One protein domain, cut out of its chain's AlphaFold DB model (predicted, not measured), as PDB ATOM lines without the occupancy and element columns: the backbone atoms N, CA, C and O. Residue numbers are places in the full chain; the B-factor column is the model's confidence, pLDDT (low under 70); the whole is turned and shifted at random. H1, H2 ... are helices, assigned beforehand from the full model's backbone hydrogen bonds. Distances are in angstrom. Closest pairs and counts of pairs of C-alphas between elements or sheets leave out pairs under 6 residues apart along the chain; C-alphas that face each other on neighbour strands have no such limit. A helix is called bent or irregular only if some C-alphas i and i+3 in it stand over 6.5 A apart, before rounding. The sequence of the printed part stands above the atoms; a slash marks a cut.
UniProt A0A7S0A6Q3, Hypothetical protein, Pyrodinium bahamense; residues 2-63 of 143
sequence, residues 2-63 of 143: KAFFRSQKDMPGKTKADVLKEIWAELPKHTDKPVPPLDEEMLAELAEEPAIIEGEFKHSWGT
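What this domain is: This is residues 2 to 63 of the 143 residues of the protein "Hypothetical protein" of Pyrodinium bahamense (UniProt A0A7S0A6Q3). Helices H2 and H3 make a V, its open side spanned by residues 30 to 39. At the far end of this flat, loose shape the short helices H1 and H4 meet, joined to the V by two links. The printed part has 62 residues, class all helix, ordered H1, H2, H3, H4, with no named strand. The radius of gyration of the C-alphas is 14.0 A; the spans are 39 by 28 by 14 A.

How they stand to each other: H2, residues 16 to 29, touches H3, residues 40 to 48, with residues 16 to 18 alone; the closest C-alphas, of Ala 17 and Leu 46, are 4.8 A apart. They run opposite ways at a steep tilt of 51 degrees. H1, residues 2 to 7, touches H4, residues 60 to 63; the closest C-alphas, of Lys 2 and Gly 62, are 5.3 A apart. H1 and H4 are apart from H2 and H3. Every O i to N i+4 pair is within hydrogen-bond range in H1, 8 of 10 in H2 and 4 of 5 in H3; H4 is too short for one.

Where its parts are: H2 measures 21.0 A from C-alpha 16 at (221.069, 239.446, 244.848); it is irregular, but only just, with C-alphas 25 and 28 6.7 A apart. H3 measures 13.0 A, H1 8.6 A, and H4 5.3 A, ending at C-alpha 63, (235.844, 255.467, 238.475).

The domain as a whole: The printed part has no cut. The H3 to H4 link is long, and residues 29 to 34, of which 29 belongs to H2, stand free. Residues 54 to 55 have pLDDT under 70.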
ATOM      1  N   LYS A   2     240.180 250.368 237.366       78.81
ATOM      2  CA  LYS A   2     239.148 251.315 236.873       78.81
ATOM      3  C   LYS A   2     238.148 250.732 235.866       78.81
ATOM      4  O   LYS A   2     236.954 250.982 235.961       78.81
ATOM      5  N   ALA A   3     238.627 249.923 234.921       81.50
ATOM      6  CA  ALA A   3     237.766 249.265 233.936       81.50
ATOM      7  C   ALA A   3     236.708 248.348 234.580       81.50
ATOM      8  O   ALA A   3     235.591 248.288 234.084       81.50
ATOM      9  N   PHE A   4     237.030 247.698 235.705       83.00
ATOM     10  CA  PHE A   4     236.083 246.867 236.449       83.00
ATOM     11  C   PHE A   4     234.952 247.721 237.034       83.00
ATOM     12  O   PHE A   4     233.790 247.480 236.720       83.00
ATOM     13  N   PHE A   5     235.282 248.783 237.773       81.06
ATOM     14  CA  PHE A   5     234.282 249.699 238.333       81.06
ATOM     15  C   PHE A   5     233.452 250.406 237.254       81.06
ATOM     16  O   PHE A   5     232.248 250.553 237.404       81.06
ATOM     17  N   ARG A   6     234.057 250.776 236.118       81.50
ATOM     18  CA  ARG A   6     233.321 251.347 234.973       81.50
ATOM     19  C   ARG A   6     232.420 250.335 234.260       81.50
ATOM     20  O   ARG A   6     231.468 250.741 233.608       81.50
ATOM     21  N   SER A   7     232.723 249.038 234.357       82.81
ATOM     22  CA  SER A   7     231.921 247.971 233.741       82.81
ATOM     23  C   SER A   7     230.688 247.579 234.561       82.81
ATOM     24  O   SER A   7     229.810 246.884 234.050       82.81
ATOM     25  N   GLN A   8     230.609 248.033 235.814       84.25
ATOM     26  CA  GLN A   8     229.457 247.832 236.686       84.25
ATOM     27  C   GLN A   8     228.206 248.495 236.080       84.25
ATOM     28  O   GLN A   8     228.226 249.666 235.697       84.25
ATOM     29  N   LYS A   9     227.109 247.739 235.976       81.69
ATOM     30  CA  LYS A   9     225.836 248.198 235.397       81.69
ATOM     31  C   LYS A   9     224.820 248.489 236.488       81.69
ATOM     32  O   LYS A   9     224.671 247.676 237.388       81.69
ATOM     33  N   ASP A  10     224.089 249.595 236.375       79.88
ATOM     34  CA  ASP A  10     223.010 249.874 237.326       79.88
ATOM     35  C   ASP A  10     221.903 248.822 237.207       79.88
ATOM     36  O   ASP A  10     221.499 248.428 236.112       79.88
ATOM     37  N   MET A  11     221.429 248.370 238.361       83.56
ATOM     38  CA  MET A  11     220.419 247.331 238.545       83.56
ATOM     39  C   MET A  11     219.378 247.826 239.558       83.56
ATOM     40  O   MET A  11     219.293 247.302 240.670       83.56
ATOM     41  N   PRO A  12     218.623 248.888 239.217       82.38
ATOM     42  CA  PRO A  12     217.676 249.497 240.141       82.38
ATOM     43  C   PRO A  12     216.597 248.489 240.550       82.38
ATOM     44  O   PRO A  12     215.977 247.857 239.695       82.38
ATOM     45  N   GLY A  13     216.385 248.344 241.860       82.31
ATOM     46  CA  GLY A  13     215.335 247.492 242.426       82.31
ATOM     47  C   GLY A  13     215.560 245.983 242.296       82.31
ATOM     48  O   GLY A  13     214.658 245.228 242.644       82.31
ATOM     49  N   LYS A  14     216.725 245.532 241.812       89.44
ATOM     50  CA  LYS A  14     217.066 244.102 241.786       89.44
ATOM     51  C   LYS A  14     217.632 243.644 243.124       89.44
ATOM     52  O   LYS A  14     218.331 244.398 243.800       89.44
ATOM     53  N   THR A  15     217.388 242.382 243.451       91.94
ATOM     54  CA  THR A  15     217.959 241.685 244.609       91.94
ATOM     55  C   THR A  15     219.158 240.833 244.194       91.94
ATOM     56  O   THR A  15     219.358 240.560 243.004       91.94
ATOM     57  N   LYS A  16     219.971 240.378 245.153       88.56
ATOM     58  CA  LYS A  16     221.069 239.446 244.848       88.56
ATOM     59  C   LYS A  16     220.551 238.133 244.258       88.56
ATOM     60  O   LYS A  16     221.211 237.566 243.388       88.56
ATOM     61  N   ALA A  17     219.355 237.693 244.650       91.50
ATOM     62  CA  ALA A  17     218.693 236.533 244.060       91.50
ATOM     63  C   ALA A  17     218.402 236.716 242.561       91.50
ATOM     64  O   ALA A  17     218.598 235.783 241.780       91.50
ATOM     65  N   ASP A  18     217.978 237.909 242.131       90.75
ATOM     66  CA  ASP A  18     217.719 238.197 240.712       90.75
ATOM     67  C   ASP A  18     219.008 238.153 239.886       90.75
ATOM     68  O   ASP A  18     219.048 237.549 238.812       90.75
ATOM     69  N   VAL A  19     220.091 238.727 240.419       88.31
ATOM     70  CA  VAL A  19     221.418 238.676 239.785       88.31
ATOM     71  C   VAL A  19     221.925 237.239 239.697       88.31
ATOM     72  O   VAL A  19     222.439 236.829 238.656       88.31
ATOM     73  N   LEU A  20     221.748 236.448 240.759       89.50
ATOM     74  CA  LEU A  20     222.155 235.049 240.769       89.50
ATOM     75  C   LEU A  20     221.398 234.237 239.715       89.50
ATOM     76  O   LEU A  20     222.027 233.486 238.976       89.50
ATOM     77  N   LYS A  21     220.078 234.422 239.587       89.81
ATOM     78  CA  LYS A  21     219.266 233.764 238.549       89.81
ATOM     79  C   LYS A  21     219.746 234.109 237.139       89.81
ATOM     80  O   LYS A  21     219.825 233.221 236.293       89.81
ATOM     81  N   GLU A  22     220.099 235.369 236.886       88.38
ATOM     82  CA  GLU A  22     220.639 235.811 235.593       88.38
ATOM     83  C   GLU A  22     221.987 235.152 235.280       88.38
ATOM     84  O   GLU A  22     222.161 234.595 234.195       88.38
ATOM     85  N   ILE A  23     222.911 235.139 236.248       86.88
ATOM     86  CA  ILE A  23     224.206 234.456 236.113       86.88
ATOM     87  C   ILE A  23     223.990 232.964 235.843       86.88
ATOM     88  O   ILE A  23     224.624 232.390 234.957       86.88
ATOM     89  N   TRP A  24     223.067 232.337 236.570       88.00
ATOM     90  CA  TRP A  24     222.782 230.911 236.460       88.00
ATOM     91  C   TRP A  24     222.148 230.522 235.122       88.00
ATOM     92  O   TRP A  24     222.398 229.428 234.625       88.00
ATOM     93  N   ALA A  25     221.369 231.415 234.506       87.38
ATOM     94  CA  ALA A  25     220.803 231.217 233.173       87.38
ATOM     95  C   ALA A  25     221.849 231.361 232.052       87.38
ATOM     96  O   ALA A  25     221.711 230.754 230.986       87.38
ATOM     97  N   GLU A  26     222.901 232.154 232.271       88.06
ATOM     98  CA  GLU A  26     224.014 232.293 231.325       88.06
ATOM     99  C   GLU A  26     225.063 231.191 231.475       88.06
ATOM    100  O   GLU A  26     225.701 230.819 230.489       88.06
ATOM    101  N   LEU A  27     225.210 230.637 232.682       86.00
ATOM    102  CA  LEU A  27     226.224 229.640 233.012       86.00
ATOM    103  C   LEU A  27     226.260 228.455 232.021       86.00
ATOM    104  O   LEU A  27     227.349 228.165 231.528       86.00
ATOM    105  N   PRO A  28     225.134 227.836 231.600       87.50
ATOM    106  CA  PRO A  28     225.139 226.721 230.648       87.50
ATOM    107  C   PRO A  28     225.782 227.035 229.290       87.50
ATOM    108  O   PRO A  28     226.199 226.120 228.590       87.50
ATOM    109  N   LYS A  29     225.882 228.313 228.898       87.38
ATOM    110  CA  LYS A  29     226.546 228.723 227.649       87.38
ATOM    111  C   LYS A  29     228.075 228.661 227.748       87.38
ATOM    112  O   LYS A  29     228.753 228.691 226.725       87.38
ATOM    113  N   HIS A  30     228.610 228.615 228.968       85.56
ATOM    114  CA  HIS A  30     230.040 228.699 229.268       85.56
ATOM    115  C   HIS A  30     230.593 227.452 229.972       85.56
ATOM    116  O   HIS A  30     231.794 227.387 230.228       85.56
ATOM    117  N   THR A  31     229.749 226.464 230.286       80.94
ATOM    118  CA  THR A  31     230.166 225.192 230.895       80.94
ATOM    119  C   THR A  31     229.630 224.004 230.112       80.94
ATOM    120  O   THR A  31     228.441 223.923 229.827       80.94
ATOM    121  N   ASP A  32     230.506 223.029 229.871       81.38
ATOM    122  CA  ASP A  32     230.163 221.746 229.244       81.38
ATOM    123  C   ASP A  32     229.398 220.795 230.188       81.38
ATOM    124  O   ASP A  32     228.949 219.723 229.780       81.38
ATOM    125  N   LYS A  33     229.273 221.151 231.474       81.62
ATOM    126  CA  LYS A  33     228.577 220.358 232.492       81.62
ATOM    127  C   LYS A  33     227.159 220.884 232.725       81.62
ATOM    128  O   LYS A  33     226.961 222.101 232.751       81.62
ATOM    129  N   PRO A  34     226.183 219.986 232.963       78.56
ATOM    130  CA  PRO A  34     224.840 220.388 233.349       78.56
ATOM    131  C   PRO A  34     224.886 221.159 234.668       78.56
ATOM    132  O   PRO A  34     225.495 220.716 235.645       78.56
ATOM    133  N   VAL A  35     224.252 222.327 234.669       82.00
ATOM    134  CA  VAL A  35     224.195 223.207 235.834       82.00
ATOM    135  C   VAL A  35     223.075 222.714 236.764       82.00
ATOM    136  O   VAL A  35     221.950 222.532 236.290       82.00
ATOM    137  N   PRO A  36     223.351 222.459 238.058       85.81
ATOM    138  CA  PRO A  36     222.330 222.016 239.006       85.81
ATOM    139  C   PRO A  36     221.269 223.105 239.244       85.81
ATOM    140  O   PRO A  36     221.539 224.278 238.987       85.81
ATOM    141  N   PRO A  37     220.061 222.756 239.719       86.25
ATOM    142  CA  PRO A  37     219.063 223.757 240.085       86.25
ATOM    143  C   PRO A  37     219.563 224.634 241.241       86.25
ATOM    144  O   PRO A  37     220.346 224.186 242.078       86.25
ATOM    145  N   LEU A  38     219.108 225.888 241.263       87.25
ATOM    146  CA  LEU A  38     219.356 226.798 242.378       87.25
ATOM    147  C   LEU A  38     218.565 226.340 243.606       87.25
ATOM    148  O   LEU A  38     217.413 225.930 243.477       87.25
ATOM    149  N   ASP A  39     219.189 226.442 244.774       90.94
ATOM    150  CA  ASP A  39     218.544 226.174 246.056       90.94
ATOM    151  C   ASP A  39     217.541 227.286 246.401       90.94
ATOM    152  O   ASP A  39     217.871 228.474 246.350       90.94
ATOM    153  N   GLU A  40     216.308 226.896 246.720       87.81
ATOM    154  CA  GLU A  40     215.213 227.815 247.026       87.81
ATOM    155  C   GLU A  40     215.406 228.517 248.374       87.81
ATOM    156  O   GLU A  40     215.042 229.688 248.489       87.81
ATOM    157  N   GLU A  41     216.020 227.853 249.359       88.25
ATOM    158  CA  GLU A  41     216.295 228.448 250.674       88.25
ATOM    159  C   GLU A  41     217.334 229.571 250.541       88.25
ATOM    160  O   GLU A  41     217.088 230.710 250.934       88.25
ATOM    161  N   MET A  42     218.434 229.296 249.835       89.56
ATOM    162  CA  MET A  42     219.459 230.293 249.509       89.56
ATOM    163  C   MET A  42     218.902 231.459 248.672       89.56
ATOM    164  O   MET A  42     219.283 232.614 248.863       89.56
ATOM    165  N   LEU A  43     218.012 231.184 247.713       89.81
ATOM    166  CA  LEU A  43     217.388 232.241 246.915       89.81
ATOM    167  C   LEU A  43     216.459 233.130 247.741       89.81
ATOM    168  O   LEU A  43     216.358 234.316 247.428       89.81
ATOM    169  N   ALA A  44     215.786 232.578 248.751       90.75
ATOM    170  CA  ALA A  44     214.948 233.354 249.653       90.75
ATOM    171  C   ALA A  44     215.795 234.320 250.494       90.75
ATOM    172  O   ALA A  44     215.477 235.505 250.533       90.75
ATOM    173  N   GLU A  45     216.916 233.858 251.056       89.44
ATOM    174  CA  GLU A  45     217.855 234.719 251.793       89.44
ATOM    175  C   GLU A  45     218.419 235.842 250.903       89.44
ATOM    176  O   GLU A  45     218.389 237.020 251.251       89.44
ATOM    177  N   LEU A  46     218.870 235.506 249.689       89.06
ATOM    178  CA  LEU A  46     219.442 236.484 248.755       89.06
ATOM    179  C   LEU A  46     218.411 237.458 248.161       89.06
ATOM    180  O   LEU A  46     218.802 238.452 247.540       89.06
ATOM    181  N   ALA A  47     217.114 237.178 248.294       91.00
ATOM    182  CA  ALA A  47     216.052 238.082 247.864       91.00
ATOM    183  C   ALA A  47     215.816 239.216 248.872       91.00
ATOM    184  O   ALA A  47     215.281 240.258 248.498       91.00
ATOM    185  N   GLU A  48     216.234 239.050 250.130       90.94
ATOM    186  CA  GLU A  48     216.164 240.113 251.138       90.94
ATOM    187  C   GLU A  48     217.241 241.182 250.912       90.94
ATOM    188  O   GLU A  48     217.072 242.346 251.282       90.94
ATOM    189  N   GLU A  49     218.343 240.806 250.258       88.69
ATOM    190  CA  GLU A  49     219.473 241.693 250.030       88.69
ATOM    191  C   GLU A  49     219.387 242.407 248.669       88.69
ATOM    192  O   GLU A  49     219.282 241.760 247.618       88.69
ATOM    193  N   PRO A  50     219.507 243.748 248.633       89.44
ATOM    194  CA  PRO A  50     219.565 244.479 247.376       89.44
ATOM    195  C   PRO A  50     220.833 244.111 246.594       89.44
ATOM    196  O   PRO A  50     221.915 243.923 247.152       89.44
ATOM    197  N   ALA A  51     220.710 244.047 245.268       85.75
ATOM    198  CA  ALA A  51     221.829 243.777 244.366       85.75
ATOM    199  C   ALA A  51     222.882 244.892 244.393       85.75
ATOM    200  O   ALA A  51     224.063 244.645 244.150       85.75
ATOM    201  N   ILE A  52     222.441 246.124 244.654       84.81
ATOM    202  CA  ILE A  52     223.284 247.311 244.716       84.81
ATOM    203  C   ILE A  52     223.205 247.885 246.121       84.81
ATOM    204  O   ILE A  52     222.131 248.268 246.581       84.81
ATOM    205  N   ILE A  53     224.366 247.982 246.762       80.12
ATOM    206  CA  ILE A  53     224.552 248.709 248.014       80.12
ATOM    207  C   ILE A  53     225.105 250.090 247.659       80.12
ATOM    208  O   ILE A  53     226.114 250.220 246.956       80.12
ATOM    209  N   GLU A  54     224.408 251.126 248.120       69.44
ATOM    210  CA  GLU A  54     224.812 252.515 247.929       69.44
ATOM    211  C   GLU A  54     226.185 252.759 248.579       69.44
ATOM    212  O   GLU A  54     226.430 252.366 249.716       69.44
ATOM    213  N   GLY A  55     227.107 253.369 247.834       68.62
ATOM    214  CA  GLY A  55     228.474 253.641 248.291       68.62
ATOM    215  C   GLY A  55     229.501 252.541 247.995       68.62
ATOM    216  O   GLY A  55     230.679 252.859 247.852       68.62
ATOM    217  N   GLU A  56     229.093 251.280 247.812       72.19
ATOM    218  CA  GLU A  56     229.998 250.199 247.369       72.19
ATOM    219  C   GLU A  56     230.031 250.061 245.842       72.19
ATOM    220  O   GLU A  56     231.045 249.701 245.235       72.19
ATOM    221  N   PHE A  57     228.907 250.379 245.203       71.62
ATOM    222  CA  PHE A  57     228.740 250.290 243.762       71.62
ATOM    223  C   PHE A  57     229.168 251.589 243.072       71.62
ATOM    224  O   PHE A  57     228.733 252.672 243.457       71.62
ATOM    225  N   LYS A  58     230.021 251.493 242.041       70.12
ATOM    226  CA  LYS A  58     230.557 252.636 241.274       70.12
ATOM    227  C   LYS A  58     231.148 253.762 242.130       70.12
ATOM    228  O   LYS A  58     231.055 254.932 241.763       70.12
ATOM    229  N   HIS A  59     231.781 253.428 243.250       77.56
ATOM    230  CA  HIS A  59     232.348 254.453 244.115       77.56
ATOM    231  C   HIS A  59     233.393 255.306 243.366       77.56
ATOM    232  O   HIS A  59     234.175 254.809 242.547       77.56
ATOM    233  N   SER A  60     233.413 256.600 243.680       75.25
ATOM    234  CA  SER A  60     234.195 257.644 243.002       75.25
ATOM    235  C   SER A  60     235.690 257.317 242.882       75.25
ATOM    236  O   SER A  60     236.323 257.573 241.860       75.25
ATOM    237  N   TRP A  61     236.262 256.635 243.877       80.94
ATOM    238  CA  TRP A  61     237.663 256.188 243.853       80.94
ATOM    239  C   TRP A  61     237.971 255.128 242.790       80.94
ATOM    240  O   TRP A  61     239.108 255.023 242.327       80.94
ATOM    241  N   GLY A  62     236.978 254.329 242.406       79.38
ATOM    242  CA  GLY A  62     237.115 253.295 241.391       79.38
ATOM    243  C   GLY A  62     236.953 253.826 239.967       79.38
ATOM    244  O   GLY A  62     237.441 253.200 239.023       79.38
ATOM    245  N   THR A  63     236.292 254.971 239.786       80.31
ATOM    246  CA  THR A  63     235.844 255.467 238.475       80.31
ATOM    247  C   THR A  63     236.527 256.768 238.047       80.31
ATOM    248  O   THR A  63     236.827 256.911 236.851       80.31
TER     249      THR A  63